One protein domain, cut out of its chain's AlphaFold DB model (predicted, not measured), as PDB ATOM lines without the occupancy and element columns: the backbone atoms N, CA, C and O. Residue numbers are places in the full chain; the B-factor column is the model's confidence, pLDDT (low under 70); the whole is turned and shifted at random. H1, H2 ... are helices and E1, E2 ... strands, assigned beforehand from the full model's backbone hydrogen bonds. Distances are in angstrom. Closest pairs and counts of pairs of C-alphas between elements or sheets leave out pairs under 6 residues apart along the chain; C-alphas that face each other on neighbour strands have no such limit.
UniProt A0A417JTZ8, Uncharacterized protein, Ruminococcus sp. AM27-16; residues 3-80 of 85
ATOM      1  N   GLY A   3     -45.860 -27.081  35.199       93.62
ATOM      2  CA  GLY A   3     -46.179 -27.738  33.937       93.62
ATOM      3  C   GLY A   3     -45.851 -26.852  32.746       93.62
ATOM      4  O   GLY A   3     -45.600 -25.657  32.888       93.62
ATOM      5  N   VAL A   4     -45.878 -27.449  31.562       96.19
ATOM      6  CA  VAL A   4     -45.752 -26.765  30.281       96.19
ATOM      7  C   VAL A   4     -47.023 -27.018  29.487       96.19
ATOM      8  O   VAL A   4     -47.349 -28.162  29.174       96.19
ATOM      9  N   ILE A   5     -47.737 -25.952  29.147       95.44
ATOM     10  CA  ILE A   5     -48.780 -26.004  28.131       95.44
ATOM     11  C   ILE A   5     -48.103 -26.006  26.762       95.44
ATOM     12  O   ILE A   5     -47.322 -25.106  26.446       95.44
ATOM     13  N   LEU A   6     -48.418 -27.022  25.965       95.00
ATOM     14  CA  LEU A   6     -48.029 -27.160  24.569       95.00
ATOM     15  C   LEU A   6     -49.236 -26.794  23.705       95.00
ATOM     16  O   LEU A   6     -50.272 -27.456  23.773       95.00
ATOM     17  N   LYS A   7     -49.107 -25.742  22.898       94.31
ATOM     18  CA  LYS A   7     -50.060 -25.427  21.826       94.31
ATOM     19  C   LYS A   7     -49.580 -26.115  20.556       94.31
ATOM     20  O   LYS A   7     -48.659 -25.635  19.904       94.31
ATOM     21  N   THR A   8     -50.154 -27.270  20.262       92.38
ATOM     22  CA  THR A   8     -49.779 -28.109  19.127       92.38
ATOM     23  C   THR A   8     -50.786 -27.966  17.988       92.38
ATOM     24  O   THR A   8     -51.841 -27.341  18.120       92.38
ATOM     25  N   ASP A   9     -50.473 -28.577  16.852       88.38
ATOM     26  CA  ASP A   9     -51.375 -28.668  15.707       88.38
ATOM     27  C   ASP A   9     -52.559 -29.623  15.950       88.38
ATOM     28  O   ASP A   9     -53.574 -29.531  15.259       88.38
ATOM     29  N   ASP A  10     -52.458 -30.515  16.938       87.56
ATOM     30  CA  ASP A  10     -53.522 -31.438  17.344       87.56
ATOM     31  C   ASP A  10     -54.278 -31.019  18.621       87.56
ATOM     32  O   ASP A  10     -55.276 -31.654  18.966       87.56
ATOM     33  N   GLY A  11     -53.882 -29.932  19.292       91.56
ATOM     34  CA  GLY A  11     -54.638 -29.356  20.405       91.56
ATOM     35  C   GLY A  11     -53.806 -28.579  21.423       91.56
ATOM     36  O   GLY A  11     -52.668 -28.193  21.192       91.56
ATOM     37  N   ILE A  12     -54.402 -28.328  22.582       94.00
ATOM     38  CA  ILE A  12     -53.706 -27.824  23.766       94.00
ATOM     39  C   ILE A  12     -53.413 -29.023  24.660       94.00
ATOM     40  O   ILE A  12     -54.326 -29.780  25.005       94.00
ATOM     41  N   LYS A  13     -52.150 -29.194  25.050       95.00
ATOM     42  CA  LYS A  13     -51.696 -30.311  25.883       95.00
ATOM     43  C   LYS A  13     -50.917 -29.828  27.097       95.00
ATOM     44  O   LYS A  13     -50.303 -28.767  27.058       95.00
ATOM     45  N   LEU A  14     -50.921 -30.618  28.162       95.12
ATOM     46  CA  LEU A  14     -50.168 -30.384  29.387       95.12
ATOM     47  C   LEU A  14     -49.054 -31.414  29.528       95.12
ATOM     48  O   LEU A  14     -49.303 -32.616  29.577       95.12
ATOM     49  N   PHE A  15     -47.829 -30.928  29.654       94.88
ATOM     50  CA  PHE A  15     -46.663 -31.730  29.985       94.88
ATOM     51  C   PHE A  15     -46.183 -31.372  31.397       94.88
ATOM     52  O   PHE A  15     -46.094 -30.194  31.740       94.88
ATOM     53  N   GLY A  16     -45.885 -32.359  32.240       92.12
ATOM     54  CA  GLY A  16     -45.325 -32.093  33.569       92.12
ATOM     55  C   GLY A  16     -43.879 -31.608  33.465       92.12
ATOM     56  O   GLY A  16     -43.096 -32.198  32.725       92.12
ATOM     57  N   CYS A  17     -43.489 -30.562  34.202       89.00
ATOM     58  CA  CYS A  17     -42.077 -30.171  34.239       89.00
ATOM     59  C   CYS A  17     -41.256 -31.260  34.939       89.00
ATOM     60  O   CYS A  17     -41.519 -31.599  36.092       89.00
ATOM     61  N   LEU A  18     -40.234 -31.774  34.254       88.88
ATOM     62  CA  LEU A  18     -39.368 -32.849  34.744       88.88
ATOM     63  C   LEU A  18     -37.907 -32.393  34.738       88.88
ATOM     64  O   LEU A  18     -37.458 -31.787  33.766       88.88
ATOM     65  N   GLN A  19     -37.156 -32.723  35.788       91.12
ATOM     66  CA  GLN A  19     -35.699 -32.601  35.780       91.12
ATOM     67  C   GLN A  19     -35.076 -33.933  35.356       91.12
ATOM     68  O   GLN A  19     -35.408 -34.990  35.888       91.12
ATOM     69  N   CYS A  20     -34.167 -33.889  34.391       87.38
ATOM     70  CA  CYS A  20     -33.371 -35.033  33.973       87.38
ATOM     71  C   CYS A  20     -32.201 -35.276  34.934       87.38
ATOM     72  O   CYS A  20     -31.713 -34.359  35.593       87.38
ATOM     73  N   SER A  21     -31.671 -36.501  34.933       89.69
ATOM     74  CA  SER A  21     -30.502 -36.888  35.740       89.69
ATOM     75  C   SER A  21     -29.239 -36.067  35.452       89.69
ATOM     76  O   SER A  21     -28.369 -35.959  36.306       89.69
ATOM     77  N   ASN A  22     -29.141 -35.457  34.268       89.69
ATOM     78  CA  ASN A  22     -28.045 -34.567  33.877       89.69
ATOM     79  C   ASN A  22     -28.265 -33.092  34.285       89.69
ATOM     80  O   ASN A  22     -27.559 -32.214  33.795       89.69
ATOM     81  N   GLY A  23     -29.281 -32.797  35.101       88.94
ATOM     82  CA  GLY A  23     -29.617 -31.446  35.560       88.94
ATOM     83  C   GLY A  23     -30.421 -30.596  34.569       88.94
ATOM     84  O   GLY A  23     -30.853 -29.504  34.936       88.94
ATOM     85  N   SER A  24     -30.667 -31.083  33.346       88.00
ATOM     86  CA  SER A  24     -31.530 -30.398  32.372       88.00
ATOM     87  C   SER A  24     -32.994 -30.434  32.806       88.00
ATOM     88  O   SER A  24     -33.424 -31.368  33.477       88.00
ATOM     89  N   TRP A  25     -33.778 -29.446  32.384       92.88
ATOM     90  CA  TRP A  25     -35.196 -29.343  32.719       92.88
ATOM     91  C   TRP A  25     -36.056 -29.403  31.469       92.88
ATOM     92  O   TRP A  25     -35.789 -28.678  30.520       92.88
ATOM     93  N   TYR A  26     -37.140 -30.171  31.501       93.06
ATOM     94  CA  TYR A  26     -38.263 -30.037  30.572       93.06
ATOM     95  C   TYR A  26     -39.234 -28.962  31.069       93.06
ATOM     96  O   TYR A  26     -40.397 -29.222  31.365       93.06
ATOM     97  N   ASN A  27     -38.721 -27.744  31.211       94.94
ATOM     98  CA  ASN A  27     -39.542 -26.545  31.302       94.94
ATOM     99  C   ASN A  27     -39.863 -26.026  29.891       94.94
ATOM    100  O   ASN A  27     -39.462 -26.638  28.901       94.94
ATOM    101  N   ALA A  28     -40.563 -24.897  29.768       95.88
ATOM    102  CA  ALA A  28     -40.937 -24.367  28.453       95.88
ATOM    103  C   ALA A  28     -39.733 -24.214  27.499       95.88
ATOM    104  O   ALA A  28     -39.814 -24.568  26.325       95.88
ATOM    105  N   GLU A  29     -38.595 -23.752  28.020       95.81
ATOM    106  CA  GLU A  29     -37.365 -23.581  27.245       95.81
ATOM    107  C   GLU A  29     -36.698 -24.912  26.881       95.81
ATOM    108  O   GLU A  29     -36.249 -25.104  25.753       95.81
ATOM    109  N   GLY A  30     -36.634 -25.852  27.821       95.81
ATOM    110  CA  GLY A  30     -36.047 -27.164  27.578       95.81
ATOM    111  C   GLY A  30     -36.870 -28.013  26.621       95.81
ATOM    112  O   GLY A  30     -36.296 -28.674  25.763       95.81
ATOM    113  N   CYS A  31     -38.200 -27.935  26.696       96.38
ATOM    114  CA  CYS A  31     -39.100 -28.544  25.720       96.38
ATOM    115  C   CYS A  31     -38.870 -27.970  24.314       96.38
ATOM    116  O   CYS A  31     -38.722 -28.733  23.361       96.38
ATOM    117  N   PHE A  32     -38.763 -26.642  24.186       96.88
ATOM    118  CA  PHE A  32     -38.468 -26.004  22.903       96.88
ATOM    119  C   PHE A  32     -37.109 -26.443  22.339       96.88
ATOM    120  O   PHE A  32     -37.024 -26.858  21.182       96.88
ATOM    121  N   LYS A  33     -36.052 -26.423  23.159       95.62
ATOM    122  CA  LYS A  33     -34.711 -26.887  22.765       95.62
ATOM    123  C   LYS A  33     -34.685 -28.368  22.409       95.62
ATOM    124  O   LYS A  33     -34.010 -28.748  21.460       95.62
ATOM    125  N   TYR A  34     -35.429 -29.198  23.140       94.56
ATOM    126  CA  TYR A  34     -35.552 -30.623  22.854       94.56
ATOM    127  C   TYR A  34     -36.128 -30.871  21.462       94.56
ATOM    128  O   TYR A  34     -35.644 -31.758  20.773       94.56
ATOM    129  N   CYS A  35     -37.119 -30.086  21.035       95.31
ATOM    130  CA  CYS A  35     -37.697 -30.193  19.696       95.31
ATOM    131  C   CYS A  35     -36.854 -29.532  18.596       95.31
ATOM    132  O   CYS A  35     -37.156 -29.729  17.425       95.31
ATOM    133  N   ASN A  36     -35.837 -28.739  18.946       95.56
ATOM    134  CA  ASN A  36     -35.041 -27.949  18.005       95.56
ATOM    135  C   ASN A  36     -33.539 -28.116  18.277       95.56
ATOM    136  O   ASN A  36     -32.799 -27.138  18.373       95.56
ATOM    137  N   ASP A  37     -33.071 -29.363  18.392       88.31
ATOM    138  CA  ASP A  37     -31.656 -29.645  18.673       88.31
ATOM    139  C   ASP A  37     -30.717 -29.386  17.478       88.31
ATOM    140  O   ASP A  37     -29.501 -29.547  17.591       88.31
ATOM    141  N   ASN A  38     -31.289 -28.938  16.351       82.88
ATOM    142  CA  ASN A  38     -30.628 -28.487  15.123       82.88
ATOM    143  C   ASN A  38     -29.702 -29.524  14.471       82.88
ATOM    144  O   ASN A  38     -28.914 -29.183  13.590       82.88
ATOM    145  N   LYS A  39     -29.818 -30.805  14.846       86.62
ATOM    146  CA  LYS A  39     -29.059 -31.886  14.203       86.62
ATOM    147  C   LYS A  39     -29.667 -32.301  12.867       86.62
ATOM    148  O   LYS A  39     -28.927 -32.618  11.942       86.62
ATOM    149  N   SER A  40     -30.997 -32.332  12.766       93.62
ATOM    150  CA  SER A  40     -31.722 -32.480  11.497       93.62
ATOM    151  C   SER A  40     -33.210 -32.166  11.651       93.62
ATOM    152  O   SER A  40     -33.799 -32.366  12.711       93.62
ATOM    153  N   GLU A  41     -33.846 -31.741  10.559       93.00
ATOM    154  CA  GLU A  41     -35.275 -31.399  10.540       93.00
ATOM    155  C   GLU A  41     -36.160 -32.615  10.875       93.00
ATOM    156  O   GLU A  41     -37.042 -32.537  11.730       93.00
ATOM    157  N   ARG A  42     -35.819 -33.796  10.336       93.81
ATOM    158  CA  ARG A  42     -36.487 -35.069  10.661       93.81
ATOM    159  C   ARG A  42     -36.411 -35.422  12.150       93.81
ATOM    160  O   ARG A  42     -37.351 -35.995  12.700       93.81
ATOM    161  N   ARG A  43     -35.281 -35.141  12.802       94.56
ATOM    162  CA  ARG A  43     -35.095 -35.433  14.229       94.56
ATOM    163  C   ARG A  43     -35.919 -34.485  15.096       94.56
ATOM    164  O   ARG A  43     -36.586 -34.971  16.008       94.56
ATOM    165  N   ASN A  44     -35.949 -33.204  14.741       95.19
ATOM    166  CA  ASN A  44     -36.798 -32.200  15.376       95.19
ATOM    167  C   ASN A  44     -38.282 -32.609  15.319       95.19
ATOM    168  O   ASN A  44     -38.949 -32.656  16.354       95.19
ATOM    169  N   MET A  45     -38.772 -33.023  14.141       93.62
ATOM    170  CA  MET A  45     -40.137 -33.549  13.979       93.62
ATOM    171  C   MET A  45     -40.403 -34.743  14.905       93.62
ATOM    172  O   MET A  45     -41.405 -34.772  15.615       93.62
ATOM    173  N   LEU A  46     -39.492 -35.725  14.940       95.00
ATOM    174  CA  LEU A  46     -39.654 -36.914  15.780       95.00
ATOM    175  C   LEU A  46     -39.677 -36.566  17.276       95.00
ATOM    176  O   LEU A  46     -40.445 -37.158  18.036       95.00
ATOM    177  N   GLN A  47     -38.839 -35.624  17.710       95.69
ATOM    178  CA  GLN A  47     -38.816 -35.134  19.088       95.69
ATOM    179  C   GLN A  47     -40.117 -34.403  19.435       95.69
ATOM    180  O   GLN A  47     -40.712 -34.693  20.472       95.69
ATOM    181  N   ALA A  48     -40.618 -33.539  18.552       95.12
ATOM    182  CA  ALA A  48     -41.911 -32.880  18.721       95.12
ATOM    183  C   ALA A  48     -43.068 -33.881  18.841       95.12
ATOM    184  O   ALA A  48     -43.876 -33.776  19.765       95.12
ATOM    185  N   SER A  49     -43.111 -34.906  17.982       94.19
ATOM    186  CA  SER A  49     -44.122 -35.966  18.070       94.19
ATOM    187  C   SER A  49     -44.042 -36.733  19.390       94.19
ATOM    188  O   SER A  49     -45.070 -36.970  20.018       94.19
ATOM    189  N   LYS A  50     -42.835 -37.088  19.854       94.94
ATOM    190  CA  LYS A  50     -42.644 -37.776  21.142       94.94
ATOM    191  C   LYS A  50     -43.107 -36.926  22.321       94.94
ATOM    192  O   LYS A  50     -43.794 -37.438  23.203       94.94
ATOM    193  N   LEU A  51     -42.752 -35.642  22.326       95.19
ATOM    194  CA  LEU A  51     -43.143 -34.717  23.385       95.19
ATOM    195  C   LEU A  51     -44.667 -34.539  23.421       95.19
ATOM    196  O   LEU A  51     -45.273 -34.686  24.478       95.19
ATOM    197  N   SER A  52     -45.288 -34.307  22.260       93.94
ATOM    198  CA  SER A  52     -46.744 -34.165  22.127       93.94
ATOM    199  C   SER A  52     -47.501 -35.440  22.524       93.94
ATOM    200  O   SER A  52     -48.538 -35.355  23.178       93.94
ATOM    201  N   ALA A  53     -46.985 -36.625  22.178       93.44
ATOM    202  CA  ALA A  53     -47.584 -37.906  22.562       93.44
ATOM    203  C   ALA A  53     -47.450 -38.213  24.062       93.44
ATOM    204  O   ALA A  53     -48.280 -38.924  24.618       93.44
ATOM    205  N   SER A  54     -46.417 -37.676  24.716       93.69
ATOM    206  CA  SER A  54     -46.194 -37.839  26.159       93.69
ATOM    207  C   SER A  54     -46.993 -36.842  27.007       93.69
ATOM    208  O   SER A  54     -46.980 -36.937  28.232       93.69
ATOM    209  N   ALA A  55     -47.641 -35.861  26.378       94.50
ATOM    210  CA  ALA A  55     -48.406 -34.823  27.054       94.50
ATOM    211  C   ALA A  55     -49.892 -35.195  27.154       94.50
ATOM    212  O   ALA A  55     -50.473 -35.798  26.250       94.50
ATOM    213  N   THR A  56     -50.528 -34.778  28.244       94.44
ATOM    214  CA  THR A  56     -51.956 -34.986  28.480       94.44
ATOM    215  C   THR A  56     -52.770 -34.013  27.642       94.44
ATOM    216  O   THR A  56     -52.560 -32.804  27.703       94.44
ATOM    217  N   TYR A  57     -53.730 -34.520  26.876       94.12
ATOM    218  CA  TYR A  57     -54.645 -33.683  26.107       94.12
ATOM    219  C   TYR A  57     -55.576 -32.876  27.022       94.12
ATOM    220  O   TYR A  57     -56.169 -33.440  27.939       94.12
ATOM    221  N   LEU A  58     -55.720 -31.573  26.766       92.38
ATOM    222  CA  LEU A  58     -56.618 -30.696  27.527       92.38
ATOM    223  C   LEU A  58     -57.803 -30.202  26.701       92.38
ATOM    224  O   LEU A  58     -58.930 -30.200  27.188       92.38
ATOM    225  N   ALA A  59     -57.555 -29.733  25.478       91.06
ATOM    226  CA  ALA A  59     -58.584 -29.098  24.662       91.06
ATOM    227  C   ALA A  59     -58.223 -29.089  23.175       91.06
ATOM    228  O   ALA A  59     -57.055 -29.197  22.798       91.06
ATOM    229  N   LEU A  60     -59.232 -28.872  22.330       86.56
ATOM    230  CA  LEU A  60     -59.017 -28.535  20.927       86.56
ATOM    231  C   LEU A  60     -58.397 -27.134  20.829       86.56
ATOM    232  O   LEU A  60     -58.844 -26.195  21.484       86.56
ATOM    233  N   SER A  61     -57.393 -26.996  19.970       72.38
ATOM    234  CA  SER A  61     -56.878 -25.709  19.502       72.38
ATOM    235  C   SER A  61     -57.202 -25.599  18.012       72.38
ATOM    236  O   SER A  61     -57.158 -26.621  17.319       72.38
ATOM    237  N   PRO A  62     -57.493 -24.400  17.471       70.00
ATOM    238  CA  PRO A  62     -57.405 -24.191  16.030       70.00
ATOM    239  C   PRO A  62     -56.046 -24.708  15.547       70.00
ATOM    240  O   PRO A  62     -55.051 -24.478  16.239       70.00
ATOM    241  N   LYS A  63     -56.008 -25.408  14.402       63.00
ATOM    242  CA  LYS A  63     -54.770 -25.919  13.785       63.00
ATOM    243  C   LYS A  63     -53.828 -24.755  13.468       63.00
ATOM    244  O   LYS A  63     -53.810 -24.244  12.351       63.00
ATOM    245  N   ALA A  64     -53.070 -24.319  14.460       59.78
ATOM    246  CA  ALA A  64     -52.004 -23.356  14.311       59.78
ATOM    247  C   ALA A  64     -50.778 -24.154  13.873       59.78
ATOM    248  O   ALA A  64     -50.275 -24.954  14.648       59.78
ATOM    249  N   THR A  65     -50.412 -23.984  12.598       63.19
ATOM    250  CA  THR A  65     -49.148 -24.402  11.960       63.19
ATOM    251  C   THR A  65     -48.654 -25.838  12.240       63.19
ATOM    252  O   THR A  65     -48.297 -26.208  13.350       63.19
ATOM    253  N   LYS A  66     -48.497 -26.647  11.174       77.06
ATOM    254  CA  LYS A  66     -47.947 -28.027  11.235       77.06
ATOM    255  C   LYS A  66     -46.596 -28.140  11.963       77.06
ATOM    256  O   LYS A  66     -46.263 -29.200  12.477       77.06
ATOM    257  N   ASP A  67     -45.859 -27.038  12.045       90.44
ATOM    258  CA  ASP A  67     -44.553 -26.950  12.686       90.44
ATOM    259  C   ASP A  67     -44.612 -26.211  14.032       90.44
ATOM    260  O   ASP A  67     -43.725 -25.423  14.355       90.44
ATOM    261  N   TRP A  68     -45.663 -26.443  14.828       92.31
ATOM    262  CA  TRP A  68     -45.895 -25.778  16.119       92.31
ATOM    263  C   TRP A  68     -44.648 -25.729  17.020       92.31
ATOM    264  O   TRP A  68     -44.433 -24.755  17.737       92.31
ATOM    265  N   TYR A  69     -43.797 -26.755  16.958       94.25
ATOM    266  CA  TYR A  69     -42.597 -26.884  17.777       94.25
ATOM    267  C   TYR A  69     -41.471 -25.917  17.387       94.25
ATOM    268  O   TYR A  69     -40.565 -25.703  18.189       94.25
ATOM    269  N   LYS A  70     -41.518 -25.307  16.193       94.94
ATOM    270  CA  LYS A  70     -40.567 -24.267  15.755       94.94
ATOM    271  C   LYS A  70     -40.850 -22.906  16.410       94.94
ATOM    272  O   LYS A  70     -40.009 -22.014  16.358       94.94
ATOM    273  N   HIS A  71     -42.005 -22.759  17.058       94.19
ATOM    274  CA  HIS A  71     -42.492 -21.518  17.654       94.19
ATOM    275  C   HIS A  71     -42.371 -21.566  19.179       94.19
ATOM    276  O   HIS A  71     -43.065 -22.331  19.851       94.19
ATOM    277  N   ARG A  72     -41.483 -20.750  19.755       95.38
ATOM    278  CA  ARG A  72     -41.207 -20.757  21.201       95.38
ATOM    279  C   ARG A  72     -42.437 -20.374  22.031       95.38
ATOM    280  O   ARG A  72     -42.605 -20.878  23.142       95.38
ATOM    281  N   GLU A  73     -43.300 -19.523  21.495       94.56
ATOM    282  CA  GLU A  73     -44.558 -19.061  22.083       94.56
ATOM    283  C   GLU A  73     -45.587 -20.182  22.319       94.56
ATOM    284  O   GLU A  73     -46.499 -20.020  23.132       94.56
ATOM    285  N   ASN A  74     -45.417 -21.341  21.674       95.12
ATOM    286  CA  ASN A  74     -46.271 -22.510  21.879       95.12
ATOM    287  C   ASN A  74     -45.925 -23.319  23.135       95.12
ATOM    288  O   ASN A  74     -46.648 -24.255  23.470       95.12
ATOM    289  N   PHE A  75     -44.851 -22.954  23.841       96.06
ATOM    290  CA  PHE A  75     -44.400 -23.594  25.072       96.06
ATOM    291  C   PHE A  75     -44.583 -22.620  26.237       96.06
ATOM    292  O   PHE A  75     -43.808 -21.675  26.405       96.06
ATOM    293  N   ILE A  76     -45.608 -22.830  27.056       95.50
ATOM    294  CA  ILE A  76     -45.978 -21.893  28.123       95.50
ATOM    295  C   ILE A  76     -45.775 -22.580  29.465       95.50
ATOM    296  O   ILE A  76     -46.433 -23.573  29.757       95.50
ATOM    297  N   GLU A  77     -44.865 -22.061  30.284       95.31
ATOM    298  CA  GLU A  77     -44.705 -22.547  31.653       95.31
ATOM    299  C   GLU A  77     -45.878 -22.061  32.505       95.31
ATOM    300  O   GLU A  77     -46.244 -20.887  32.460       95.31
ATOM    301  N   ILE A  78     -46.461 -22.974  33.274       94.19
ATOM    302  CA  ILE A  78     -47.550 -22.689  34.200       94.19
ATOM    303  C   ILE A  78     -47.240 -23.259  35.580       94.19
ATOM    304  O   ILE A  78     -46.581 -24.295  35.726       94.19
ATOM    305  N   GLU A  79     -47.780 -22.608  36.603       91.75
ATOM    306  CA  GLU A  79     -47.910 -23.218  37.917       91.75
ATOM    307  C   GLU A  79     -49.207 -24.022  37.970       91.75
ATOM    308  O   GLU A  79     -50.287 -23.530  37.659       91.75
ATOM    309  N   ILE A  80     -49.083 -25.285  38.360       84.62
ATOM    310  CA  ILE A  80     -50.201 -26.170  38.655       84.62
ATOM    311  C   ILE A  80     -50.428 -26.076  40.167       84.62
ATOM    312  O   ILE A  80     -49.596 -26.600  40.936       84.62
TER     313      ILE A  80
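This is residues 3 to 80 of the 85 residues of an uncharacterized protein of Ruminococcus sp. AM27-16 (UniProt A0A417JTZ8). A small, strongly twisted sheet of four strands has the short helix H1 packed slantwise over its E1 and E4 part, while the longer helix H2 packs on H1 at a steep tilt and only grazes the sheet with its residues 51 to 53. The longest distance runs from the link between E2 and H1, at Asn 22, to the link between E3 and E4, at Pro 62. The printed part has 78 residues, with two named helices and four named strands in the order E1 E2 H1 H2 E3 E4; the sheet's order is E3 E2 E1 E4, all antiparallel, and the class is mixed, helices and strands. It is compact, with a radius of gyration of the C-alphas of 11.7 A, and spans 36 by 33 by 19 A.

E1, residues 3 to 7, and E2, residues 12 to 16, form a hairpin, antiparallel at 155 degrees, with N 4 and O 15 2.8 A apart, within hydrogen-bond range. E4, residues 75 to 79, is the edge strand beside E1, antiparallel at 146 degrees, with N 5 and O 76 at 2.8 A. E3, residues 56 to 59, is the other edge strand, antiparallel to E2 at 150 degrees, with N 14 and O 56 at 2.8 A. H1, residues 28 to 35, is on the sheet at a height of 9.2 A; it lies over E4 and only just over E1, where 3 of its C-alphas fall. It runs slantwise to the strands, at 38 degrees to E4 on the local plane, and its closest C-alphas to E4 are those of Ala 28 and Phe 75, 4.9 A apart. H2, residues 41 to 53, touches H1 at a steep tilt of 51 degrees, opposite ways; their closest C-alphas, of Cys 35 and Asn 44, are 4.8 A apart. In H1 and H2 every O i to N i+4 pair is within hydrogen-bond range. E3 and E4 are apart.

E1 begins at C-alpha 3, (-46.179, -27.738, 33.937), and measures 12.9 A; E2 measures 13.6 A. H1 is 11.0 A long, and H2, 18.4 A, begins at C-alpha 41, (-35.275, -31.399, 10.540). E3 measures 9.7 A. E4, 13.3 A, ends at C-alpha 79, (-47.910, -23.218, 37.917).

The C-alphas of Asn 22 and Pro 62, the two farthest apart, are 35.9 A from each other. The printed part has no cut. The links E2 to H1, with 11 residues, and E3 to E4, with 15, are long; the others are tight. The mean pLDDT of the printed part is 91.0, and residues 63 to 65 are under 70.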